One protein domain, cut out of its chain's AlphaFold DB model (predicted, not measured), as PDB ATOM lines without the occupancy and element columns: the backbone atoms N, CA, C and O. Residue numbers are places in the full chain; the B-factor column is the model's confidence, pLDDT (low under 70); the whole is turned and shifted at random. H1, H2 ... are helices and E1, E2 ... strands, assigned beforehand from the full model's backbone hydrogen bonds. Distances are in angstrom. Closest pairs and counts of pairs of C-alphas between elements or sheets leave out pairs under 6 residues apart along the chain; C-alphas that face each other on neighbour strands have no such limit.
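This is residues 321 to 357 and 364 to 519 of the 699 residues of an uncharacterized protein of viral metagenome (UniProt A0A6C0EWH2). A twisted sheet of eight short strands forms the core, with H1 and H2 side by side over one face and H3 on the opposite face at the E7 end. At the other end of the long axis, E2 and E3 make a separate two-strand ribbon. The printed part has 193 residues, with seven named helices and ten named strands in the order E1 H1 E2 E3 E4 H2 E5 E6 E7 H3 H4 E8 H5 E9 H6 H7 E10; the class is mixed. The large sheet, E1 E10 E9 E4 E8 E5 E6 E7, is mixed. The whole is compact, radius of gyration of the C-alphas 16.1 A, spanning 59 by 40 by 35 A.

Find C-alpha 327 at (125.773, 151.381, 143.842), where E1 runs to 330. H1 follows at 338 to 347, 14.4 A long, then E2 at 349 to 355, 19.6 A, E3 at 364 to 368 and E4 at 379 to 381. Look for H2 from C-alpha 396 at (139.058, 173.476, 140.043) to 405, 14.4 A. Next come E5, 409 to 413; E6, 418 to 421; E7, 427 to 429; H3, 430 to 436; H4, 443 to 453, 15.5 A; E8, 459 to 463; H5, 465 to 468; E9, 482 to 484; H6, 487 to 490; H7, 493 to 500; and E10, 515 to 518, ending at (126.324, 161.623, 147.483).

Begin with the large sheet, only just strongly twisted, its C-alphas up to 4.2 A off the best plane. Parallel E4 and E8 have N 461 and O 380 within hydrogen-bond range, 2.8 A. E5 E6 E7 is a meander, each strand the antiparallel neighbour of the one before; N 410 and O 421 of its hairpin E5 and E6 are 2.8 A apart. E9, H6 H7, E10 is a strand-helix-strand unit, parallel neighbours joined through helices, with a right-handed crossover. H2 is on the sheet at a height of 8.6 A, its closest C-alphas to E5 being Val 400 and Val 410, 6.3 A. H3 lies over E7 on the opposite face, height 5.9 A. H1 is on the sheet; H4, H5 and H7 only graze it, H4 only just, with 5 pairs of C-alphas within 10 A; H6 is not on it. Every O i to N i+4 pair is within range in H1, H2, H3 and H4, and 3 of 4 in H7; H5 and H6 are too short.

C-alphas 357 and 435, the farthest apart, are 59.2 A apart. Residues 358 to 363 are cut out, leaving 14.5 A between C-alphas 357 and 364. Links E4 to H2, H5 to E9 and H7 to E10 are long. Mean pLDDT of the printed part is 94.2; no printed residue is under 70.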
ATOM      1  N   PHE A 321     121.203 151.854 131.391       91.50
ATOM      2  CA  PHE A 321     121.736 151.782 132.746       91.50
ATOM      3  C   PHE A 321     121.308 153.043 133.506       91.50
ATOM      4  O   PHE A 321     121.817 154.137 133.247       91.50
ATOM      5  N   GLN A 322     120.340 152.894 134.407       91.38
ATOM      6  CA  GLN A 322     119.730 153.992 135.158       91.38
ATOM      7  C   GLN A 322     120.526 154.314 136.423       91.38
ATOM      8  O   GLN A 322     121.317 153.509 136.910       91.38
ATOM      9  N   ILE A 323     120.241 155.470 137.032       91.44
ATOM     10  CA  ILE A 323     120.858 155.842 138.310       91.44
ATOM     11  C   ILE A 323     120.611 154.782 139.399       91.44
ATOM     12  O   ILE A 323     121.530 154.445 140.141       91.44
ATOM     13  N   LYS A 324     119.405 154.200 139.455       91.19
ATOM     14  CA  LYS A 324     119.029 153.149 140.418       91.19
ATOM     15  C   LYS A 324     119.796 151.836 140.245       91.19
ATOM     16  O   LYS A 324     119.811 151.022 141.160       91.19
ATOM     17  N   ASP A 325     120.416 151.626 139.083       92.62
ATOM     18  CA  ASP A 325     121.185 150.415 138.799       92.62
ATOM     19  C   ASP A 325     122.625 150.511 139.340       92.62
ATOM     20  O   ASP A 325     123.337 149.505 139.396       92.62
ATOM     21  N   HIS A 326     123.075 151.712 139.718       94.69
ATOM     22  CA  HIS A 326     124.386 151.965 140.318       94.69
ATOM     23  C   HIS A 326     124.406 151.661 141.822       94.69
ATOM     24  O   HIS A 326     123.370 151.534 142.468       94.69
ATOM     25  N   VAL A 327     125.607 151.534 142.390       95.12
ATOM     26  CA  VAL A 327     125.773 151.381 143.842       95.12
ATOM     27  C   VAL A 327     125.739 152.768 144.469       95.12
ATOM     28  O   VAL A 327     126.481 153.649 144.038       95.12
ATOM     29  N   HIS A 328     124.895 152.973 145.477       95.56
ATOM     30  CA  HIS A 328     124.791 154.253 146.182       95.56
ATOM     31  C   HIS A 328     125.495 154.156 147.532       95.56
ATOM     32  O   HIS A 328     125.169 153.300 148.352       95.56
ATOM     33  N   LEU A 329     126.477 155.026 147.753       96.44
ATOM     34  CA  LEU A 329     127.225 155.135 149.001       96.44
ATOM     35  C   LEU A 329     126.876 156.474 149.652       96.44
ATOM     36  O   LEU A 329     127.365 157.527 149.245       96.44
ATOM     37  N   ILE A 330     125.992 156.430 150.643       95.94
ATOM     38  CA  ILE A 330     125.370 157.631 151.198       95.94
ATOM     39  C   ILE A 330     126.346 158.383 152.098       95.94
ATOM     40  O   ILE A 330     126.770 157.864 153.128       95.94
ATOM     41  N   CYS A 331     126.643 159.631 151.743       96.44
ATOM     42  CA  CYS A 331     127.440 160.549 152.551       96.44
ATOM     43  C   CYS A 331     126.646 161.843 152.764       96.44
ATOM     44  O   CYS A 331     126.512 162.665 151.868       96.44
ATOM     45  N   ASN A 332     126.099 162.027 153.966       94.94
ATOM     46  CA  ASN A 332     125.243 163.174 154.299       94.94
ATOM     47  C   ASN A 332     126.037 164.369 154.866       94.94
ATOM     48  O   ASN A 332     125.516 165.122 155.689       94.94
ATOM     49  N   LEU A 333     127.306 164.531 154.470       95.88
ATOM     50  CA  LEU A 333     128.079 165.714 154.839       95.88
ATOM     51  C   LEU A 333     127.517 166.939 154.109       95.88
ATOM     52  O   LEU A 333     127.590 167.031 152.884       95.88
ATOM     53  N   VAL A 334     127.026 167.908 154.878       94.94
ATOM     54  CA  VAL A 334     126.527 169.177 154.346       94.94
ATOM     55  C   VAL A 334     127.674 170.178 154.278       94.94
ATOM     56  O   VAL A 334     128.143 170.672 155.303       94.94
ATOM     57  N   THR A 335     128.123 170.500 153.068       95.69
ATOM     58  CA  THR A 335     129.115 171.558 152.829       95.69
ATOM     59  C   THR A 335     128.873 172.248 151.487       95.69
ATOM     60  O   THR A 335     128.456 171.636 150.501       95.69
ATOM     61  N   GLY A 336     129.148 173.555 151.445       94.88
ATOM     62  CA  GLY A 336     129.173 174.342 150.209       94.88
ATOM     63  C   GLY A 336     130.499 174.242 149.447       94.88
ATOM     64  O   GLY A 336     130.612 174.807 148.359       94.88
ATOM     65  N   ASN A 337     131.493 173.550 150.007       97.50
ATOM     66  CA  ASN A 337     132.820 173.366 149.437       97.50
ATOM     67  C   ASN A 337     132.962 171.921 148.909       97.50
ATOM     68  O   ASN A 337     133.080 170.981 149.696       97.50
ATOM     69  N   PRO A 338     132.958 171.699 147.582       97.62
ATOM     70  CA  PRO A 338     133.109 170.361 147.022       97.62
ATOM     71  C   PRO A 338     134.444 169.685 147.362       97.62
ATOM     72  O   PRO A 338     134.461 168.462 147.419       97.62
ATOM     73  N   LEU A 339     135.531 170.423 147.626       98.50
ATOM     74  CA  LEU A 339     136.796 169.800 148.036       98.50
ATOM     75  C   LEU A 339     136.705 169.207 149.443       98.50
ATOM     76  O   LEU A 339     137.080 168.056 149.607       98.50
ATOM     77  N   GLU A 340     136.132 169.923 150.414       98.50
ATOM     78  CA  GLU A 340     135.904 169.375 151.767       98.50
ATOM     79  C   GLU A 340     135.092 168.076 151.714       98.50
ATOM     80  O   GLU A 340     135.359 167.119 152.438       98.50
ATOM     81  N   TYR A 341     134.106 168.023 150.814       98.56
ATOM     82  CA  TYR A 341     133.318 166.817 150.599       98.56
ATOM     83  C   TYR A 341     134.151 165.669 150.011       98.56
ATOM     84  O   TYR A 341     134.032 164.530 150.460       98.56
ATOM     85  N   ILE A 342     135.008 165.954 149.027       98.62
ATOM     86  CA  ILE A 342     135.927 164.970 148.440       98.62
ATOM     87  C   ILE A 342     136.921 164.465 149.496       98.62
ATOM     88  O   ILE A 342     137.093 163.256 149.634       98.62
ATOM     89  N   GLU A 343     137.541 165.360 150.264       98.50
ATOM     90  CA  GLU A 343     138.477 165.024 151.344       98.50
ATOM     91  C   GLU A 343     137.816 164.096 152.365       98.50
ATOM     92  O   GLU A 343     138.322 163.004 152.626       98.50
ATOM     93  N   TYR A 344     136.616 164.455 152.829       98.44
ATOM     94  CA  TYR A 344     135.843 163.627 153.749       98.44
ATOM     95  C   TYR A 344     135.595 162.220 153.194       98.44
ATOM     96  O   TYR A 344     135.770 161.235 153.910       98.44
ATOM     97  N   VAL A 345     135.219 162.109 151.917       98.19
ATOM     98  CA  VAL A 345     134.987 160.823 151.244       98.19
ATOM     99  C   VAL A 345     136.249 159.953 151.216       98.19
ATOM    100  O   VAL A 345     136.152 158.739 151.387       98.19
ATOM    101  N   PHE A 346     137.432 160.540 151.037       98.00
ATOM    102  CA  PHE A 346     138.698 159.799 151.054       98.00
ATOM    103  C   PHE A 346     139.164 159.405 152.462       98.00
ATOM    104  O   PHE A 346     139.918 158.441 152.603       98.00
ATOM    105  N   GLU A 347     138.755 160.147 153.489       97.00
ATOM    106  CA  GLU A 347     139.227 159.975 154.868       97.00
ATOM    107  C   GLU A 347     138.295 159.124 155.738       97.00
ATOM    108  O   GLU A 347     138.725 158.592 156.761       97.00
ATOM    109  N   ASN A 348     137.029 158.974 155.339       97.00
ATOM    110  CA  ASN A 348     135.997 158.357 156.166       97.00
ATOM    111  C   ASN A 348     135.456 157.047 155.582       97.00
ATOM    112  O   ASN A 348     135.654 156.687 154.420       97.00
ATOM    113  N   MET A 349     134.728 156.326 156.432       95.31
ATOM    114  CA  MET A 349     134.067 155.074 156.085       95.31
ATOM    115  C   MET A 349     132.575 155.304 155.809       95.31
ATOM    116  O   MET A 349     131.916 156.126 156.445       95.31
ATOM    117  N   CYS A 350     132.037 154.543 154.863       94.06
ATOM    118  CA  CYS A 350     130.627 154.429 154.532       94.06
ATOM    119  C   CYS A 350     129.951 153.380 155.434       94.06
ATOM    120  O   CYS A 350     130.317 152.196 155.381       94.06
ATOM    121  N   PRO A 351     128.962 153.771 156.257       91.38
ATOM    122  CA  PRO A 351     128.154 152.821 157.005       91.38
ATOM    123  C   PRO A 351     127.178 152.091 156.071       91.38
ATOM    124  O   PRO A 351     126.444 152.711 155.307       91.38
ATOM    125  N   ILE A 352     127.139 150.762 156.164       88.19
ATOM    126  CA  ILE A 352     126.194 149.914 155.431       88.19
ATOM    127  C   ILE A 352     125.091 149.454 156.381       88.19
ATOM    128  O   ILE A 352     125.375 148.889 157.446       88.19
ATOM    129  N   PHE A 353     123.844 149.674 155.968       85.94
ATOM    130  CA  PHE A 353     122.635 149.304 156.696       85.94
ATOM    131  C   PHE A 353     121.861 148.221 155.934       85.94
ATOM    132  O   PHE A 353     121.849 148.231 154.704       85.94
ATOM    133  N   GLU A 354     121.182 147.330 156.653       82.88
ATOM    134  CA  GLU A 354     120.075 146.533 156.103       82.88
ATOM    135  C   GLU A 354     118.791 146.860 156.862       82.88
ATOM    136  O   GLU A 354     118.823 147.283 158.023       82.88
ATOM    137  N   ASN A 355     117.663 146.667 156.182       81.12
ATOM    138  CA  ASN A 355     116.350 146.760 156.799       81.12
ATOM    139  C   ASN A 355     116.074 145.467 157.570       81.12
ATOM    140  O   ASN A 355     116.171 144.377 157.005       81.12
ATOM    141  N   ASP A 356     115.718 145.599 158.840       74.81
ATOM    142  CA  ASP A 356     115.223 144.498 159.657       74.81
ATOM    143  C   ASP A 356     113.760 144.168 159.284       74.81
ATOM    144  O   ASP A 356     113.115 144.882 158.507       74.81
ATOM    145  N   ILE A 357     113.220 143.073 159.826       78.88
ATOM    146  CA  ILE A 357     111.865 142.565 159.506       78.88
ATOM    147  C   ILE A 357     110.767 143.607 159.807       78.88
ATOM    148  O   ILE A 357     109.713 143.606 159.175       78.88
ATOM    149  N   ILE A 364     125.362 147.207 159.791       90.19
ATOM    150  CA  ILE A 364     125.970 145.867 159.769       90.19
ATOM    151  C   ILE A 364     127.481 145.930 159.629       90.19
ATOM    152  O   ILE A 364     128.191 145.139 160.246       90.19
ATOM    153  N   ARG A 365     127.992 146.870 158.834       92.56
ATOM    154  CA  ARG A 365     129.432 147.036 158.624       92.56
ATOM    155  C   ARG A 365     129.777 148.441 158.162       92.56
ATOM    156  O   ARG A 365     128.898 149.228 157.816       92.56
ATOM    157  N   GLU A 366     131.069 148.717 158.119       93.50
ATOM    158  CA  GLU A 366     131.638 149.902 157.492       93.50
ATOM    159  C   GLU A 366     132.603 149.481 156.391       93.50
ATOM    160  O   GLU A 366     133.365 148.525 156.550       93.50
ATOM    161  N   ILE A 367     132.559 150.191 155.271       93.94
ATOM    162  CA  ILE A 367     133.489 150.026 154.150       93.94
ATOM    163  C   ILE A 367     134.053 151.401 153.789       93.94
ATOM    164  O   ILE A 367     133.344 152.381 153.969       93.94
ATOM    165  N   PRO A 368     135.287 151.537 153.283       96.19
ATOM    166  CA  PRO A 368     135.749 152.835 152.791       96.19
ATOM    167  C   PRO A 368     134.865 153.290 151.622       96.19
ATOM    168  O   PRO A 368     134.468 152.459 150.802       96.19
ATOM    169  N   TYR A 369     134.577 154.592 151.506       96.81
ATOM    170  CA  TYR A 369     133.882 155.096 150.310       96.81
ATOM    171  C   TYR A 369     134.705 154.837 149.043       96.81
ATOM    172  O   TYR A 369     134.151 154.501 147.999       96.81
ATOM    173  N   ILE A 370     136.031 154.979 149.148       96.94
ATOM    174  CA  ILE A 370     136.987 154.698 148.076       96.94
ATOM    175  C   ILE A 370     138.119 153.851 148.654       96.94
ATOM    176  O   ILE A 370     138.951 154.331 149.421       96.94
ATOM    177  N   ASN A 371     138.173 152.574 148.273       95.06
ATOM    178  CA  ASN A 371     139.261 151.695 148.690       95.06
ATOM    179  C   ASN A 371     140.476 151.861 147.769       95.06
ATOM    180  O   ASN A 371     140.505 151.293 146.683       95.06
ATOM    181  N   MET A 372     141.492 152.609 148.197       94.25
ATOM    182  CA  MET A 372     142.731 152.778 147.421       94.25
ATOM    183  C   MET A 372     143.662 151.553 147.459       94.25
ATOM    184  O   MET A 372     144.620 151.502 146.694       94.25
ATOM    185  N   ASN A 373     143.382 150.564 148.316       92.12
ATOM    186  CA  ASN A 373     144.259 149.417 148.574       92.12
ATOM    187  C   ASN A 373     143.764 148.104 147.944       92.12
ATOM    188  O   ASN A 373     144.381 147.063 148.149       92.12
ATOM    189  N   ASP A 374     142.661 148.117 147.193       91.75
ATOM    190  CA  ASP A 374     142.110 146.911 146.551       91.75
ATOM    191  C   ASP A 374     142.819 146.523 145.240       91.75
ATOM    192  O   ASP A 374     142.447 145.534 144.610       91.75
ATOM    193  N   GLY A 375     143.827 147.290 144.816       88.88
ATOM    194  CA  GLY A 375     144.554 147.064 143.564       88.88
ATOM    195  C   GLY A 375     143.734 147.355 142.302       88.88
ATOM    196  O   GLY A 375     144.210 147.103 141.196       88.88
ATOM    197  N   VAL A 376     142.517 147.894 142.438       92.62
ATOM    198  CA  VAL A 376     141.640 148.228 141.313       92.62
ATOM    199  C   VAL A 376     141.833 149.693 140.939       92.62
ATOM    200  O   VAL A 376     141.632 150.585 141.767       92.62
ATOM    201  N   ARG A 377     142.151 149.944 139.664       95.25
ATOM    202  CA  ARG A 377     142.252 151.295 139.093       95.25
ATOM    203  C   ARG A 377     141.000 152.118 139.405       95.25
ATOM    204  O   ARG A 377     139.880 151.653 139.199       95.25
ATOM    205  N   LYS A 378     141.186 153.366 139.831       97.69
ATOM    206  CA  LYS A 378     140.120 154.332 140.113       97.69
ATOM    207  C   LYS A 378     139.989 155.339 138.978       97.69
ATOM    208  O   LYS A 378     140.928 156.053 138.648       97.69
ATOM    209  N   ILE A 379     138.791 155.402 138.416       98.06
ATOM    210  CA  ILE A 379     138.344 156.428 137.471       98.06
ATOM    211  C   ILE A 379     137.208 157.180 138.163       98.06
ATOM    212  O   ILE A 379     136.137 156.597 138.370       98.06
ATOM    213  N   ILE A 380     137.461 158.418 138.587       98.56
ATOM    214  CA  ILE A 380     136.574 159.173 139.482       98.56
ATOM    215  C   ILE A 380     136.019 160.404 138.770       98.56
ATOM    216  O   ILE A 380     136.772 161.287 138.365       98.56
ATOM    217  N   PHE A 381     134.695 160.499 138.663       98.25
ATOM    218  CA  PHE A 381     134.017 161.728 138.257       98.25
ATOM    219  C   PHE A 381     133.761 162.610 139.483       98.25
ATOM    220  O   PHE A 381     132.997 162.237 140.371       98.25
ATOM    221  N   SER A 382     134.417 163.768 139.551       97.56
ATOM    222  CA  SER A 382     134.430 164.616 140.743       97.56
ATOM    223  C   SER A 382     134.347 166.092 140.345       97.56
ATOM    224  O   SER A 382     135.379 166.777 140.284       97.56
ATOM    225  N   PRO A 383     133.140 166.596 140.023       97.44
ATOM    226  CA  PRO A 383     132.951 168.006 139.726       97.44
ATOM    227  C   PRO A 383     133.384 168.882 140.910       97.44
ATOM    228  O   PRO A 383     133.280 168.503 142.076       97.44
ATOM    229  N   ALA A 384     133.922 170.047 140.574       97.62
ATOM    230  CA  ALA A 384     134.465 171.027 141.500       97.62
ATOM    231  C   ALA A 384     133.572 172.280 141.553       97.62
ATOM    232  O   ALA A 384     132.517 172.361 140.921       97.62
ATOM    233  N   HIS A 385     133.991 173.293 142.309       96.81
ATOM    234  CA  HIS A 385     133.273 174.562 142.398       96.81
ATOM    235  C   HIS A 385     133.341 175.327 141.068       96.81
ATOM    236  O   HIS A 385     134.323 175.225 140.352       96.81
ATOM    237  N   LEU A 386     132.389 176.222 140.768       94.75
ATOM    238  CA  LEU A 386     132.427 177.064 139.551       94.75
ATOM    239  C   LEU A 386     133.691 177.936 139.406       94.75
ATOM    240  O   LEU A 386     133.936 178.501 138.339       94.75
ATOM    241  N   TYR A 387     134.448 178.116 140.491       96.25
ATOM    242  CA  TYR A 387     135.638 178.951 140.488       96.25
ATOM    243  C   TYR A 387     136.826 178.128 140.013       96.25
ATOM    244  O   TYR A 387     137.005 176.982 140.415       96.25
ATOM    245  N   ARG A 388     137.677 178.745 139.196       95.19
ATOM    246  CA  ARG A 388     138.881 178.086 138.684       95.19
ATOM    247  C   ARG A 388     139.987 178.018 139.735       95.19
ATOM    248  O   ARG A 388     140.525 176.946 139.955       95.19
ATOM    249  N   GLU A 389     140.262 179.141 140.402       95.44
ATOM    250  CA  GLU A 389     141.465 179.327 141.240       95.44
ATOM    251  C   GLU A 389     141.181 179.919 142.635       95.44
ATOM    252  O   GLU A 389     142.100 180.162 143.417       95.44
ATOM    253  N   LYS A 390     139.918 180.232 142.959       96.06
ATOM    254  CA  LYS A 390     139.582 180.866 144.242       96.06
ATOM    255  C   LYS A 390     139.860 179.881 145.379       96.06
ATOM    256  O   LYS A 390     139.278 178.812 145.385       96.06
ATOM    257  N   ARG A 391     140.687 180.272 146.348       96.62
ATOM    258  CA  ARG A 391     141.039 179.428 147.499       96.62
ATOM    259  C   ARG A 391     139.891 179.271 148.501       96.62
ATOM    260  O   ARG A 391     139.100 180.202 148.676       96.62
ATOM    261  N   GLY A 392     139.872 178.139 149.199       96.44
ATOM    262  CA  GLY A 392     138.968 177.798 150.298       96.44
ATOM    263  C   GLY A 392     137.536 177.505 149.863       96.44
ATOM    264  O   GLY A 392     136.621 177.651 150.666       96.44
ATOM    265  N   VAL A 393     137.313 177.186 148.587       96.50
ATOM    266  CA  VAL A 393     135.958 176.944 148.057       96.50
ATOM    267  C   VAL A 393     135.849 175.641 147.280       96.50
ATOM    268  O   VAL A 393     134.784 175.372 146.732       96.50
ATOM    269  N   GLY A 394     136.938 174.882 147.159       97.12
ATOM    270  CA  GLY A 394     136.990 173.690 146.319       97.12
ATOM    271  C   GLY A 394     136.993 174.048 144.842       97.12
ATOM    272  O   GLY A 394     136.274 173.453 144.038       97.12
ATOM    273  N   SER A 395     137.760 175.078 144.488       98.00
ATOM    274  CA  SER A 395     137.968 175.477 143.099       98.00
ATOM    275  C   SER A 395     138.610 174.363 142.276       98.00
ATOM    276  O   SER A 395     139.178 173.408 142.805       98.00
ATOM    277  N   HIS A 396     138.526 174.487 140.952       98.12
ATOM    278  CA  HIS A 396     139.058 173.476 140.043       98.12
ATOM    279  C   HIS A 396     140.536 173.149 140.314       98.12
ATOM    280  O   HIS A 396     140.901 171.979 140.338       98.12
ATOM    281  N   GLU A 397     141.381 174.160 140.534       97.50
ATOM    282  CA  GLU A 397     142.810 173.950 140.801       97.50
ATOM    283  C   GLU A 397     143.071 173.366 142.199       97.50
ATOM    284  O   GLU A 397     143.997 172.575 142.355       97.50
ATOM    285  N   GLU A 398     142.245 173.672 143.207       98.38
ATOM    286  CA  GLU A 398     142.347 173.026 144.527       98.38
ATOM    287  C   GLU A 398     142.027 171.528 144.438       98.38
ATOM    288  O   GLU A 398     142.750 170.699 144.991       98.38
ATOM    289  N   VAL A 399     140.997 171.164 143.669       98.44
ATOM    290  CA  VAL A 399     140.640 169.759 143.431       98.44
ATOM    291  C   VAL A 399     141.723 169.031 142.624       98.44
ATOM    292  O   VAL A 399     142.063 167.895 142.952       98.44
ATOM    293  N   VAL A 400     142.322 169.678 141.616       98.50
ATOM    294  CA  VAL A 400     143.483 169.128 140.883       98.50
ATOM    295  C   VAL A 400     144.643 168.845 141.837       98.50
ATOM    296  O   VAL A 400     145.209 167.754 141.803       98.50
ATOM    297  N   GLN A 401     144.985 169.805 142.700       98.44
ATOM    298  CA  GLN A 401     146.078 169.652 143.663       98.44
ATOM    299  C   GLN A 401     145.839 168.475 144.608       98.44
ATOM    300  O   GLN A 401     146.748 167.667 144.795       98.44
ATOM    301  N   PHE A 402     144.624 168.340 145.143       98.62
ATOM    302  CA  PHE A 402     144.255 167.214 145.999       98.62
ATOM    303  C   PHE A 402     144.463 165.863 145.295       98.62
ATOM    304  O   PHE A 402     145.153 164.985 145.815       98.62
ATOM    305  N   TYR A 403     143.926 165.695 144.084       98.69
ATOM    306  CA  TYR A 403     144.041 164.428 143.354       98.69
ATOM    307  C   TYR A 403     145.485 164.111 142.938       98.69
ATOM    308  O   TYR A 403     145.928 162.973 143.111       98.69
ATOM    309  N   ASN A 404     146.254 165.105 142.486       98.44
ATOM    310  CA  ASN A 404     147.672 164.925 142.166       98.44
ATOM    311  C   ASN A 404     148.486 164.486 143.395       98.44
ATOM    312  O   ASN A 404     149.322 163.592 143.284       98.44
ATOM    313  N   GLN A 405     148.207 165.043 144.582       98.06
ATOM    314  CA  GLN A 405     148.836 164.609 145.842       98.06
ATOM    315  C   GLN A 405     148.487 163.159 146.209       98.06
ATOM    316  O   GLN A 405     149.284 162.477 146.852       98.06
ATOM    317  N   LYS A 406     147.323 162.662 145.774       97.19
ATOM    318  CA  LYS A 406     146.923 161.250 145.892       97.19
ATOM    319  C   LYS A 406     147.463 160.371 144.749       97.19
ATOM    320  O   LYS A 406     147.129 159.190 144.692       97.19
ATOM    321  N   GLY A 407     148.284 160.923 143.850       97.44
ATOM    322  CA  GLY A 407     148.903 160.202 142.735       97.44
ATOM    323  C   GLY A 407     147.979 159.952 141.541       97.44
ATOM    324  O   GLY A 407     148.249 159.054 140.746       97.44
ATOM    325  N   PHE A 408     146.882 160.698 141.413       98.56
ATOM    326  CA  PHE A 408     145.994 160.615 140.253       98.56
ATOM    327  C   PHE A 408     146.505 161.508 139.123       98.56
ATOM    328  O   PHE A 408     146.938 162.630 139.370       98.56
ATOM    329  N   THR A 409     146.351 161.054 137.883       98.69
ATOM    330  CA  THR A 409     146.265 161.969 136.737       98.69
ATOM    331  C   THR A 409     144.914 162.689 136.807       98.69
ATOM    332  O   THR A 409     143.897 162.095 137.173       98.69
ATOM    333  N   VAL A 410     144.847 163.964 136.442       98.75
ATOM    334  CA  VAL A 410     143.596 164.730 136.441       98.75
ATOM    335  C   VAL A 410     143.250 165.171 135.028       98.75
ATOM    336  O   VAL A 410     143.982 165.937 134.409       98.75
ATOM    337  N   PHE A 411     142.096 164.744 134.519       98.44
ATOM    338  CA  PHE A 411     141.486 165.400 133.371       98.44
ATOM    339  C   PHE A 411     140.733 166.643 133.849       98.44
ATOM    340  O   PHE A 411     139.688 166.547 134.498       98.44
ATOM    341  N   LEU A 412     141.258 167.816 133.507       97.88
ATOM    342  CA  LEU A 412     140.665 169.100 133.852       97.88
ATOM    343  C   LEU A 412     140.008 169.717 132.621       97.88
ATOM    344  O   LEU A 412     140.647 169.901 131.585       97.88
ATOM    345  N   SER A 413     138.756 170.145 132.763       94.81
ATOM    346  CA  SER A 413     138.146 171.094 131.833       94.81
ATOM    347  C   SER A 413     137.543 172.256 132.605       94.81
ATOM    348  O   SER A 413     136.592 172.065 133.355       94.81
ATOM    349  N   ASN A 414     138.069 173.469 132.412       92.44
ATOM    350  CA  ASN A 414     137.619 174.663 133.142       92.44
ATOM    351  C   ASN A 414     137.317 175.887 132.261       92.44
ATOM    352  O   ASN A 414     137.045 176.978 132.770       92.44
ATOM    353  N   GLY A 415     137.361 175.726 130.940       85.50
ATOM    354  CA  GLY A 415     137.124 176.788 129.959       85.50
ATOM    355  C   GLY A 415     138.347 177.656 129.649       85.50
ATOM    356  O   GLY A 415     138.281 178.446 128.715       85.50
ATOM    357  N   THR A 416     139.445 177.511 130.394       89.75
ATOM    358  CA  THR A 416     140.779 178.044 130.048       89.75
ATOM    359  C   THR A 416     141.737 176.937 129.641       89.75
ATOM    360  O   THR A 416     142.497 177.091 128.696       89.75
ATOM    361  N   PHE A 417     141.660 175.804 130.327       93.88
ATOM    362  CA  PHE A 417     142.411 174.597 130.056       93.88
ATOM    363  C   PHE A 417     141.440 173.435 129.840       93.88
ATOM    364  O   PHE A 417     140.373 173.355 130.470       93.88
ATOM    365  N   LYS A 418     141.818 172.546 128.924       94.44
ATOM    366  CA  LYS A 418     141.150 171.276 128.662       94.44
ATOM    367  C   LYS A 418     142.223 170.247 128.326       94.44
ATOM    368  O   LYS A 418     142.858 170.377 127.283       94.44
ATOM    369  N   GLY A 419     142.428 169.259 129.187       97.12
ATOM    370  CA  GLY A 419     143.494 168.277 128.999       97.12
ATOM    371  C   GLY A 419     143.824 167.493 130.262       97.12
ATOM    372  O   GLY A 419     143.074 167.531 131.237       97.12
ATOM    373  N   PHE A 420     144.953 166.796 130.219       98.50
ATOM    374  CA  PHE A 420     145.468 165.955 131.294       98.50
ATOM    375  C   PHE A 420     146.524 166.709 132.101       98.50
ATOM    376  O   PHE A 420     147.304 167.486 131.547       98.50
ATOM    377  N   ILE A 421     146.517 166.496 133.412       98.56
ATOM    378  CA  ILE A 421     147.488 167.030 134.358       98.56
ATOM    379  C   ILE A 421     148.041 165.848 135.140       98.56
ATOM    380  O   ILE A 421     147.294 165.181 135.852       98.56
ATOM    381  N   GLU A 422     149.328 165.578 134.999       98.19
ATOM    382  CA  GLU A 422     149.980 164.474 135.700       98.19
ATOM    383  C   GLU A 422     150.268 164.831 137.168       98.19
ATOM    384  O   GLU A 422     150.321 166.020 137.510       98.19
ATOM    385  N   PRO A 423     150.522 163.843 138.052       97.31
ATOM    386  CA  PRO A 423     150.900 164.098 139.448       97.31
ATOM    387  C   PRO A 423     152.117 165.021 139.607       97.31
ATOM    388  O   PRO A 423     152.230 165.746 140.592       97.31
ATOM    389  N   THR A 424     153.012 165.028 138.615       96.44
ATOM    390  CA  THR A 424     154.184 165.917 138.534       96.44
ATOM    391  C   THR A 424     153.818 167.383 138.284       96.44
ATOM    392  O   THR A 424     154.665 168.262 138.433       96.44
ATOM    393  N   GLY A 425     152.570 167.659 137.896       94.56
ATOM    394  CA  GLY A 425     152.079 168.965 137.465       94.56
ATOM    395  C   GLY A 425     152.216 169.222 135.962       94.56
ATOM    396  O   GLY A 425     151.783 170.278 135.497       94.56
ATOM    397  N   GLU A 426     152.788 168.283 135.200       97.25
ATOM    398  CA  GLU A 426     152.874 168.377 133.741       97.25
ATOM    399  C   GLU A 426     151.474 168.448 133.121       97.25
ATOM    400  O   GLU A 426     150.580 167.699 133.511       97.25
ATOM    401  N   ARG A 427     151.274 169.364 132.165       98.06
ATOM    402  CA  ARG A 427     149.985 169.581 131.502       98.06
ATOM    403  C   ARG A 427     150.079 169.235 130.024       98.06
ATOM    404  O   ARG A 427     150.825 169.879 129.291       98.06
ATOM    405  N   THR A 428     149.242 168.311 129.574       97.94
ATOM    406  CA  THR A 428     149.056 167.991 128.154       97.94
ATOM    407  C   THR A 428     147.672 168.447 127.728       97.94
ATOM    408  O   THR A 428     146.667 168.024 128.309       97.94
ATOM    409  N   THR A 429     147.578 169.322 126.725       97.25
ATOM    410  CA  THR A 429     146.261 169.750 126.237       97.25
ATOM    411  C   THR A 429     145.544 168.594 125.536       97.25
ATOM    412  O   THR A 429     146.165 167.657 125.033       97.25
ATOM    413  N   LEU A 430     144.213 168.648 125.493       94.62
ATOM    414  CA  LEU A 430     143.410 167.652 124.782       94.62
ATOM    415  C   LEU A 430     143.751 167.617 123.283       94.62
ATOM    416  O   LEU A 430     143.752 166.543 122.687       94.62
ATOM    417  N   GLU A 431     144.025 168.778 122.684       92.56
ATOM    418  CA  GLU A 431     144.397 168.882 121.268       92.56
ATOM    419  C   GLU A 431     145.742 168.205 121.003       92.56
ATOM    420  O   GLU A 431     145.828 167.377 120.096       92.56
ATOM    421  N   ASP A 432     146.746 168.480 121.839       96.75
ATOM    422  CA  ASP A 432     148.069 167.862 121.726       96.75
ATOM    423  C   ASP A 432     147.976 166.347 121.917       96.75
ATOM    424  O   ASP A 432     148.473 165.587 121.088       96.75
ATOM    425  N   PHE A 433     147.273 165.889 122.959       97.38
ATOM    426  CA  PHE A 433     147.084 164.459 123.208       97.38
ATOM    427  C   PHE A 433     146.445 163.757 122.005       97.38
ATOM    428  O   PHE A 433     146.919 162.703 121.577       97.38
ATOM    429  N   ASN A 434     145.387 164.343 121.440       95.56
ATOM    430  CA  ASN A 434     144.700 163.776 120.283       95.56
ATOM    431  C   ASN A 434     145.586 163.764 119.038       95.56
ATOM    432  O   ASN A 434     145.571 162.780 118.302       95.56
ATOM    433  N   HIS A 435     146.373 164.819 118.820       94.75
ATOM    434  CA  HIS A 435     147.312 164.893 117.707       94.75
ATOM    435  C   HIS A 435     148.399 163.817 117.813       94.75
ATOM    436  O   HIS A 435     148.580 163.042 116.877       94.75
ATOM    437  N   TYR A 436     149.065 163.705 118.967       96.50
ATOM    438  CA  TYR A 436     150.133 162.723 119.178       96.50
ATOM    439  C   TYR A 436     149.646 161.271 119.106       96.50
ATOM    440  O   TYR A 436     150.410 160.388 118.720       96.50
ATOM    441  N   ASN A 437     148.380 161.020 119.447       95.88
ATOM    442  CA  ASN A 437     147.804 159.674 119.494       95.88
ATOM    443  C   ASN A 437     146.835 159.365 118.343       95.88
ATOM    444  O   ASN A 437     146.170 158.329 118.379       95.88
ATOM    445  N   ASN A 438     146.762 160.228 117.323       94.75
ATOM    446  CA  ASN A 438     145.895 160.078 116.148       94.75
ATOM    447  C   ASN A 438     144.410 159.831 116.489       94.75
ATOM    448  O   ASN A 438     143.752 158.983 115.886       94.75
ATOM    449  N   VAL A 439     143.868 160.578 117.453       93.31
ATOM    450  CA  VAL A 439     142.450 160.503 117.840       93.31
ATOM    451  C   VAL A 439     141.656 161.584 117.105       93.31
ATOM    452  O   VAL A 439     141.900 162.774 117.289       93.31
ATOM    453  N   SER A 440     140.672 161.181 116.297       85.19
ATOM    454  CA  SER A 440     139.816 162.082 115.502       85.19
ATOM    455  C   SER A 440     138.346 162.125 115.955       85.19
ATOM    456  O   SER A 440     137.518 162.757 115.300       85.19
ATOM    457  N   GLY A 441     138.017 161.441 117.055       85.12
ATOM    458  CA  GLY A 441     136.654 161.267 117.559       85.12
ATOM    459  C   GLY A 441     136.197 162.293 118.605       85.12
ATOM    460  O   GLY A 441     136.698 163.414 118.698       85.12
ATOM    461  N   GLU A 442     135.205 161.893 119.401       87.94
ATOM    462  CA  GLU A 442     134.688 162.671 120.529       87.94
ATOM    463  C   GLU A 442     135.579 162.522 121.774       87.94
ATOM    464  O   GLU A 442     136.505 161.712 121.813       87.94
ATOM    465  N   LEU A 443     135.267 163.258 122.852       89.75
ATOM    466  CA  LEU A 443     136.022 163.148 124.107       89.75
ATOM    467  C   LEU A 443     136.079 161.705 124.634       89.75
ATOM    468  O   LEU A 443     137.120 161.296 125.132       89.75
ATOM    469  N   ARG A 444     135.002 160.920 124.497       91.50
ATOM    470  CA  ARG A 444     134.993 159.504 124.904       91.50
ATOM    471  C   ARG A 444     136.087 158.687 124.213       91.50
ATOM    472  O   ARG A 444     136.659 157.802 124.836       91.50
ATOM    473  N   ASP A 445     136.408 159.005 122.958       93.75
ATOM    474  CA  ASP A 445     137.419 158.290 122.180       93.75
ATOM    475  C   ASP A 445     138.824 158.655 122.678       93.75
ATOM    476  O   ASP A 445     139.675 157.778 122.826       93.75
ATOM    477  N   THR A 446     139.036 159.920 123.059       95.19
ATOM    478  CA  THR A 446     140.241 160.347 123.786       95.19
ATOM    479  C   THR A 446     140.375 159.621 125.125       95.19
ATOM    480  O   THR A 446     141.450 159.113 125.436       95.19
ATOM    481  N   MET A 447     139.301 159.541 125.917       96.19
ATOM    482  CA  MET A 447     139.341 158.884 127.229       96.19
ATOM    483  C   MET A 447     139.579 157.373 127.101       96.19
ATOM    484  O   MET A 447     140.373 156.826 127.866       96.19
ATOM    485  N   ARG A 448     138.970 156.710 126.103       96.06
ATOM    486  CA  ARG A 448     139.259 155.309 125.754       96.06
ATOM    487  C   ARG A 448     140.742 155.139 125.438       96.06
ATOM    488  O   ARG A 448     141.403 154.311 126.060       96.06
ATOM    489  N   LYS A 449     141.286 155.975 124.545       97.62
ATOM    490  CA  LYS A 449     142.700 155.903 124.164       97.62
ATOM    491  C   LYS A 449     143.634 156.122 125.353       97.62
ATOM    492  O   LYS A 449     144.619 155.404 125.504       97.62
ATOM    493  N   TRP A 450     143.311 157.079 126.221       97.38
ATOM    494  CA  TRP A 450     144.058 157.310 127.454       97.38
ATOM    495  C   TRP A 450     144.034 156.071 128.363       97.38
ATOM    496  O   TRP A 450     145.084 155.622 128.817       97.38
ATOM    497  N   ALA A 451     142.868 155.455 128.576       96.38
ATOM    498  CA  ALA A 451     142.753 154.270 129.429       96.38
ATOM    499  C   ALA A 451     143.442 153.020 128.866       96.38
ATOM    500  O   ALA A 451     143.860 152.179 129.665       96.38
ATOM    501  N   GLU A 452     143.565 152.901 127.540       96.75
ATOM    502  CA  GLU A 452     144.376 151.869 126.878       96.75
ATOM    503  C   GLU A 452     145.872 152.057 127.157       96.75
ATOM    504  O   GLU A 452     146.577 151.087 127.426       96.75
ATOM    505  N   MET A 453     146.361 153.299 127.098       97.19
ATOM    506  CA  MET A 453     147.774 153.625 127.329       97.19
ATOM    507  C   MET A 453     148.168 153.510 128.804       97.19
ATOM    508  O   MET A 453     149.305 153.160 129.115       97.19
ATOM    509  N   TYR A 454     147.222 153.781 129.705       96.38
ATOM    510  CA  TYR A 454     147.443 153.845 131.145       96.38
ATOM    511  C   TYR A 454     146.492 152.890 131.901       96.38
ATOM    512  O   TYR A 454     145.594 153.323 132.635       96.38
ATOM    513  N   PRO A 455     146.662 151.559 131.745       95.38
ATOM    514  CA  PRO A 455     145.715 150.559 132.247       95.38
ATOM    515  C   PRO A 455     145.639 150.483 133.779       95.38
ATOM    516  O   PRO A 455     144.633 150.026 134.317       95.38
ATOM    517  N   THR A 456     146.673 150.945 134.485       95.25
ATOM    518  CA  THR A 456     146.779 150.886 135.953       95.25
ATOM    519  C   THR A 456     146.756 152.260 136.623       95.25
ATOM    520  O   THR A 456     146.697 152.336 137.847       95.25
ATOM    521  N   THR A 457     146.813 153.346 135.851       96.94
ATOM    522  CA  THR A 457     146.889 154.710 136.389       96.94
ATOM    523  C   THR A 457     145.511 155.194 136.812       96.94
ATOM    524  O   THR A 457     144.545 155.098 136.054       96.94
ATOM    525  N   ASN A 458     145.412 155.743 138.021       98.31
ATOM    526  CA  ASN A 458     144.177 156.349 138.500       98.31
ATOM    527  C   ASN A 458     143.948 157.708 137.832       98.31
ATOM    528  O   ASN A 458     144.894 158.473 137.645       98.31
ATOM    529  N   ILE A 459     142.693 158.030 137.522       98.62
ATOM    530  CA  ILE A 459     142.321 159.319 136.933       98.62
ATOM    531  C   ILE A 459     141.117 159.943 137.626       98.62
ATOM    532  O   ILE A 459     140.130 159.268 137.929       98.62
ATOM    533  N   ALA A 460     141.195 161.251 137.855       98.56
ATOM    534  CA  ALA A 460     140.076 162.067 138.300       98.56
ATOM    535  C   ALA A 460     139.637 163.019 137.182       98.56
ATOM    536  O   ALA A 460     140.456 163.620 136.493       98.56
ATOM    537  N   ILE A 461     138.330 163.157 136.991       98.38
ATOM    538  CA  ILE A 461     137.715 164.035 135.999       98.38
ATOM    539  C   ILE A 461     137.086 165.193 136.761       98.38
ATOM    540  O   ILE A 461     136.157 164.979 137.544       98.38
ATOM    541  N   THR A 462     137.578 166.411 136.532       97.44
ATOM    542  CA  THR A 462     137.116 167.599 137.255       97.44
ATOM    543  C   THR A 462     136.920 168.830 136.363       97.44
ATOM    544  O   THR A 462     137.282 168.869 135.181       97.44
ATOM    545  N   GLY A 463     136.264 169.837 136.936       94.62
ATOM    546  CA  GLY A 463     135.602 170.946 136.258       94.62
ATOM    547  C   GLY A 463     134.178 171.116 136.787       94.62
ATOM    548  O   GLY A 463     133.792 170.464 137.752       94.62
ATOM    549  N   TYR A 464     133.369 171.955 136.139       92.38
ATOM    550  CA  TYR A 464     131.939 172.034 136.454       92.38
ATOM    551  C   TYR A 464     131.107 172.278 135.193       92.38
ATOM    552  O   TYR A 464     130.712 171.329 134.520       92.38
ATOM    553  N   TRP A 465     130.894 173.534 134.796       87.12
ATOM    554  CA  TRP A 465     130.003 173.862 133.669       87.12
ATOM    555  C   TRP A 465     130.465 173.303 132.320       87.12
ATOM    556  O   TRP A 465     129.662 173.114 131.415       87.12
ATOM    557  N   THR A 466     131.758 173.036 132.177       87.19
ATOM    558  CA  THR A 466     132.384 172.505 130.960       87.19
ATOM    559  C   THR A 466     132.330 170.987 130.844       87.19
ATOM    560  O   THR A 466     132.650 170.476 129.776       87.19
ATOM    561  N   ILE A 467     131.943 170.273 131.907       88.94
ATOM    562  CA  ILE A 467     131.799 168.803 131.929       88.94
ATOM    563  C   ILE A 467     130.362 168.351 132.237       88.94
ATOM    564  O   ILE A 467     130.055 167.167 132.140       88.94
ATOM    565  N   GLU A 468     129.484 169.293 132.592       85.75
ATOM    566  CA  GLU A 468     128.084 169.057 132.956       85.75
ATOM    567  C   GLU A 468     127.221 168.602 131.766       85.75
ATOM    568  O   GLU A 468     126.397 167.699 131.905       85.75
ATOM    569  N   ARG A 469     127.391 169.228 130.592       82.19
ATOM    570  CA  ARG A 469     126.461 169.115 129.453       82.19
ATOM    571  C   ARG A 469     127.160 168.728 128.161       82.19
ATOM    572  O   ARG A 469     128.332 169.037 127.970       82.19
ATOM    573  N   GLY A 470     126.411 168.073 127.272       75.19
ATOM    574  CA  GLY A 470     126.827 167.843 125.886       75.19
ATOM    575  C   GLY A 470     128.108 167.022 125.716       75.19
ATOM    576  O   GLY A 470     128.770 167.158 124.696       75.19
ATOM    577  N   ILE A 471     128.518 166.218 126.706       82.12
ATOM    578  CA  ILE A 471     129.745 165.409 126.654       82.12
ATOM    579  C   ILE A 471     129.468 163.993 127.148       82.12
ATOM    580  O   ILE A 471     128.946 163.800 128.246       82.12
ATOM    581  N   THR A 472     129.871 163.004 126.360       85.94
ATOM    582  CA  THR A 472     129.802 161.585 126.725       85.94
ATOM    583  C   THR A 472     131.162 161.132 127.250       85.94
ATOM    584  O   THR A 472     132.180 161.393 126.610       85.94
ATOM    585  N   PHE A 473     131.178 160.469 128.410       89.44
ATOM    586  CA  PHE A 473     132.383 159.869 129.002       89.44
ATOM    587  C   PHE A 473     132.307 158.345 129.000       89.44
ATOM    588  O   PHE A 473     133.243 157.697 128.548       89.44
ATOM    589  N   GLN A 474     131.189 157.799 129.492       90.69
ATOM    590  CA  GLN A 474     130.942 156.365 129.575       90.69
ATOM    591  C   GLN A 474     130.967 155.744 128.179       90.69
ATOM    592  O   GLN A 474     130.154 156.088 127.318       90.69
ATOM    593  N   THR A 475     131.917 154.844 127.958       92.31
ATOM    594  CA  THR A 475     132.073 154.112 126.706       92.31
ATOM    595  C   THR A 475     132.782 152.784 126.969       92.31
ATOM    596  O   THR A 475     133.420 152.597 128.003       92.31
ATOM    597  N   ASP A 476     132.710 151.848 126.031       91.31
ATOM    598  CA  ASP A 476     133.546 150.646 126.052       91.31
ATOM    599  C   ASP A 476     135.038 150.996 126.228       91.31
ATOM    600  O   ASP A 476     135.585 151.836 125.516       91.31
ATOM    601  N   GLY A 477     135.692 150.374 127.215       93.12
ATOM    602  CA  GLY A 477     137.091 150.647 127.572       93.12
ATOM    603  C   GLY A 477     137.309 151.848 128.504       93.12
ATOM    604  O   GLY A 477     138.406 151.998 129.044       93.12
ATOM    605  N   PHE A 478     136.282 152.664 128.767       95.75
ATOM    606  CA  PHE A 478     136.346 153.757 129.737       95.75
ATOM    607  C   PHE A 478     135.019 153.929 130.485       95.75
ATOM    608  O   PHE A 478     134.072 154.537 129.982       95.75
ATOM    609  N   ASN A 479     134.969 153.451 131.731       95.75
ATOM    610  CA  ASN A 479     133.823 153.665 132.608       95.75
ATOM    611  C   ASN A 479     134.230 154.231 133.968       95.75
ATOM    612  O   ASN A 479     135.312 153.948 134.482       95.75
ATOM    613  N   PHE A 480     133.350 155.037 134.563       97.06
ATOM    614  CA  PHE A 480     133.575 155.558 135.907       97.06
ATOM    615  C   PHE A 480     133.436 154.459 136.954       97.06
ATOM    616  O   PHE A 480     132.392 153.821 137.074       97.06
ATOM    617  N   THR A 481     134.456 154.336 137.796       97.38
ATOM    618  CA  THR A 481     134.394 153.490 138.993       97.38
ATOM    619  C   THR A 481     133.640 154.181 140.124       97.38
ATOM    620  O   THR A 481     132.892 153.533 140.848       97.38
ATOM    621  N   HIS A 482     133.811 155.501 140.258       98.44
ATOM    622  CA  HIS A 482     133.195 156.304 141.311       98.44
ATOM    623  C   HIS A 482     132.719 157.643 140.743       98.44
ATOM    624  O   HIS A 482     133.334 158.192 139.823       98.44
ATOM    625  N   ALA A 483     131.658 158.187 141.325       98.19
ATOM    626  CA  ALA A 483     131.211 159.555 141.104       98.19
ATOM    627  C   ALA A 483     130.951 160.220 142.458       98.19
ATOM    628  O   ALA A 483     130.240 159.653 143.281       98.19
ATOM    629  N   ILE A 484     131.515 161.405 142.694       98.44
ATOM    630  CA  ILE A 484     131.388 162.137 143.962       98.44
ATOM    631  C   ILE A 484     130.580 163.410 143.710       98.44
ATOM    632  O   ILE A 484     131.044 164.300 143.001       98.44
ATOM    633  N   ILE A 485     129.378 163.506 144.286       97.62
ATOM    634  CA  ILE A 485     128.464 164.641 144.085       97.62
ATOM    635  C   ILE A 485     128.005 165.179 145.446       97.62
ATOM    636  O   ILE A 485     127.312 164.491 146.186       97.62
ATOM    637  N   SER A 486     128.385 166.416 145.765       96.56
ATOM    638  CA  SER A 486     128.007 167.112 147.008       96.56
ATOM    639  C   SER A 486     126.775 168.023 146.872       96.56
ATOM    640  O   SER A 486     126.352 168.344 145.758       96.56
ATOM    641  N   ASP A 487     126.277 168.532 148.006       95.06
ATOM    642  CA  ASP A 487     125.170 169.507 148.098       95.06
ATOM    643  C   ASP A 487     125.379 170.772 147.272       95.06
ATOM    644  O   ASP A 487     124.429 171.332 146.720       95.06
ATOM    645  N   TYR A 488     126.632 171.200 147.116       95.94
ATOM    646  CA  TYR A 488     126.976 172.316 146.240       95.94
ATOM    647  C   TYR A 488     126.419 172.133 144.815       95.94
ATOM    648  O   TYR A 488     125.949 173.084 144.183       95.94
ATOM    649  N   HIS A 489     126.435 170.900 144.308       94.94
ATOM    650  CA  HIS A 489     125.962 170.566 142.967       94.94
ATOM    651  C   HIS A 489     124.438 170.393 142.895       94.94
ATOM    652  O   HIS A 489     123.871 170.453 141.803       94.94
ATOM    653  N   ALA A 490     123.765 170.219 144.037       92.25
ATOM    654  CA  ALA A 490     122.320 170.015 144.122       92.25
ATOM    655  C   ALA A 490     121.503 171.318 144.072       92.25
ATOM    656  O   ALA A 490     120.299 171.278 143.833       92.25
ATOM    657  N   ILE A 491     122.151 172.481 144.227       89.69
ATOM    658  CA  ILE A 491     121.490 173.802 144.266       89.69
ATOM    659  C   ILE A 491     120.628 174.062 143.019       89.69
ATOM    660  O   ILE A 491     119.587 174.715 143.094       89.69
ATOM    661  N   LEU A 492     121.072 173.592 141.849       88.44
ATOM    662  CA  LEU A 492     120.368 173.779 140.583       88.44
ATOM    663  C   LEU A 492     119.970 172.427 139.995       88.44
ATOM    664  O   LEU A 492     120.795 171.727 139.411       88.44
ATOM    665  N   LEU A 493     118.680 172.109 140.086       87.44
ATOM    666  CA  LEU A 493     118.120 170.818 139.685       87.44
ATOM    667  C   LEU A 493     118.470 170.405 138.248       87.44
ATOM    668  O   LEU A 493     118.896 169.280 137.993       87.44
ATOM    669  N   ASN A 494     118.354 171.339 137.301       86.00
ATOM    670  CA  ASN A 494     118.689 171.090 135.900       86.00
ATOM    671  C   ASN A 494     120.166 170.722 135.699       86.00
ATOM    672  O   ASN A 494     120.487 169.982 134.773       86.00
ATOM    673  N   LYS A 495     121.061 171.225 136.554       88.69
ATOM    674  CA  LYS A 495     122.489 170.894 136.509       88.69
ATOM    675  C   LYS A 495     122.784 169.564 137.174       88.69
ATOM    676  O   LYS A 495     123.544 168.768 136.631       88.69
ATOM    677  N   LEU A 496     122.145 169.312 138.315       92.62
ATOM    678  CA  LEU A 496     122.284 168.068 139.062       92.62
ATOM    679  C   LEU A 496     121.988 166.848 138.179       92.62
ATOM    680  O   LEU A 496     122.788 165.918 138.107       92.62
ATOM    681  N   ILE A 497     120.876 166.887 137.444       90.94
ATOM    682  CA  ILE A 497     120.447 165.788 136.564       90.94
ATOM    683  C   ILE A 497     121.415 165.586 135.401       90.94
ATOM    684  O   ILE A 497     121.700 164.455 135.012       90.94
ATOM    685  N   GLN A 498     121.960 166.676 134.860       90.38
ATOM    686  CA  GLN A 498     122.944 166.617 133.783       90.38
ATOM    687  C   GLN A 498     124.292 166.054 134.263       90.38
ATOM    688  O   GLN A 498     124.899 165.263 133.535       90.38
ATOM    689  N   LEU A 499     124.726 166.393 135.485       92.94
ATOM    690  CA  LEU A 499     125.921 165.829 136.126       92.94
ATOM    691  C   LEU A 499     125.763 164.339 136.418       92.94
ATOM    692  O   LEU A 499     126.595 163.541 135.993       92.94
ATOM    693  N   ILE A 500     124.692 163.949 137.107       92.88
ATOM    694  CA  ILE A 500     124.442 162.540 137.435       92.88
ATOM    695  C   ILE A 500     124.220 161.722 136.164       92.88
ATOM    696  O   ILE A 500     124.725 160.607 136.052       92.88
ATOM    697  N   GLY A 501     123.593 162.324 135.154       92.38
ATOM    698  CA  GLY A 501     123.457 161.762 133.817       92.38
ATOM    699  C   GLY A 501     124.774 161.415 133.119       92.38
ATOM    700  O   GLY A 501     124.751 160.723 132.106       92.38
ATOM    701  N   ARG A 502     125.933 161.870 133.627       92.00
ATOM    702  CA  ARG A 502     127.244 161.418 133.137       92.00
ATOM    703  C   ARG A 502     127.572 159.983 133.546       92.00
ATOM    704  O   ARG A 502     128.420 159.372 132.905       92.00
ATOM    705  N   THR A 503     126.935 159.468 134.597       92.88
ATOM    706  CA  THR A 503     127.174 158.114 135.122       92.88
ATOM    707  C   THR A 503     126.333 157.049 134.419       92.88
ATOM    708  O   THR A 503     126.786 155.912 134.310       92.88
ATOM    709  N   THR A 504     125.180 157.445 133.879       92.25
ATOM    710  CA  THR A 504     124.188 156.603 133.196       92.25
ATOM    711  C   THR A 504     124.442 156.499 131.692       92.25
ATOM    712  O   THR A 504     125.142 157.337 131.131       92.25
ATOM    713  N   GLY A 505     123.828 155.532 131.006       91.69
ATOM    714  CA  GLY A 505     124.010 155.349 129.560       91.69
ATOM    715  C   GLY A 505     123.552 153.982 129.057       91.69
ATOM    716  O   GLY A 505     122.966 153.212 129.806       91.69
ATOM    717  N   ASN A 506     123.810 153.648 127.793       91.12
ATOM    718  CA  ASN A 506     123.472 152.325 127.248       91.12
ATOM    719  C   ASN A 506     124.356 151.221 127.877       91.12
ATOM    720  O   ASN A 506     125.577 151.364 127.971       91.12
ATOM    721  N   LYS A 507     123.735 150.099 128.262       91.50
ATOM    722  CA  LYS A 507     124.364 148.901 128.848       91.50
ATOM    723  C   LYS A 507     125.457 148.278 127.974       91.50
ATOM    724  O   LYS A 507     126.370 147.666 128.509       91.50
ATOM    725  N   LEU A 508     125.409 148.461 126.655       90.50
ATOM    726  CA  LEU A 508     126.465 148.030 125.733       90.50
ATOM    727  C   LEU A 508     127.805 148.736 126.017       90.50
ATOM    728  O   LEU A 508     128.872 148.155 125.839       90.50
ATOM    729  N   TYR A 509     127.745 149.991 126.463       91.06
ATOM    730  CA  TYR A 509     128.912 150.841 126.688       91.06
ATOM    731  C   TYR A 509     129.300 150.960 128.165       91.06
ATOM    732  O   TYR A 509     130.413 151.381 128.474       91.06
ATOM    733  N   ILE A 510     128.396 150.605 129.081       90.81
ATOM    734  CA  ILE A 510     128.633 150.621 130.527       90.81
ATOM    735  C   ILE A 510     128.837 149.190 131.004       90.81
ATOM    736  O   ILE A 510     127.882 148.445 131.210       90.81
ATOM    737  N   GLN A 511     130.101 148.816 131.198       83.81
ATOM    738  CA  GLN A 511     130.480 147.440 131.522       83.81
ATOM    739  C   GLN A 511     130.310 147.101 133.010       83.81
ATOM    740  O   GLN A 511     130.200 145.931 133.368       83.81
ATOM    741  N   HIS A 512     130.302 148.105 133.892       87.50
ATOM    742  CA  HIS A 512     130.186 147.912 135.337       87.50
ATOM    743  C   HIS A 512     129.444 149.056 136.033       87.50
ATOM    744  O   HIS A 512     129.328 150.168 135.519       87.50
ATOM    745  N   ARG A 513     128.943 148.764 137.239       93.25
ATOM    746  CA  ARG A 513     128.281 149.741 138.109       93.25
ATOM    747  C   ARG A 513     129.286 150.774 138.617       93.25
ATOM    748  O   ARG A 513     130.356 150.409 139.092       93.25
ATOM    749  N   CYS A 514     128.894 152.042 138.570       95.50
ATOM    750  CA  CYS A 514     129.570 153.128 139.265       95.50
ATOM    751  C   CYS A 514     129.160 153.144 140.750       95.50
ATOM    752  O   CYS A 514     127.993 152.903 141.067       95.50
ATOM    753  N   ASN A 515     130.099 153.456 141.642       97.19
ATOM    754  CA  ASN A 515     129.814 153.817 143.029       97.19
ATOM    755  C   ASN A 515     129.508 155.321 143.097       97.19
ATOM    756  O   ASN A 515     130.416 156.152 143.017       97.19
ATOM    757  N   ILE A 516     128.235 155.679 143.227       97.69
ATOM    758  CA  ILE A 516     127.797 157.069 143.366       97.69
ATOM    759  C   ILE A 516     127.818 157.437 144.849       97.69
ATOM    760  O   ILE A 516     127.095 156.848 145.651       97.69
ATOM    761  N   ILE A 517     128.653 158.413 145.199       98.38
ATOM    762  CA  ILE A 517     128.859 158.907 146.558       98.38
ATOM    763  C   ILE A 517     128.234 160.297 146.668       98.38
ATOM    764  O   ILE A 517     128.781 161.282 146.163       98.38
ATOM    765  N   CYS A 518     127.080 160.382 147.320       97.69
ATOM    766  CA  CYS A 518     126.324 161.623 147.483       97.69
ATOM    767  C   CYS A 518     125.390 161.568 148.709       97.69
ATOM    768  O   CYS A 518     125.174 160.490 149.273       97.69
ATOM    769  N   PRO A 519     124.819 162.709 149.128       96.50
ATOM    770  CA  PRO A 519     123.744 162.744 150.115       96.50
ATOM    771  C   PRO A 519     122.482 162.025 149.623       96.50
ATOM    772  O   PRO A 519     122.155 162.063 148.435       96.50
TER     773      PRO A 519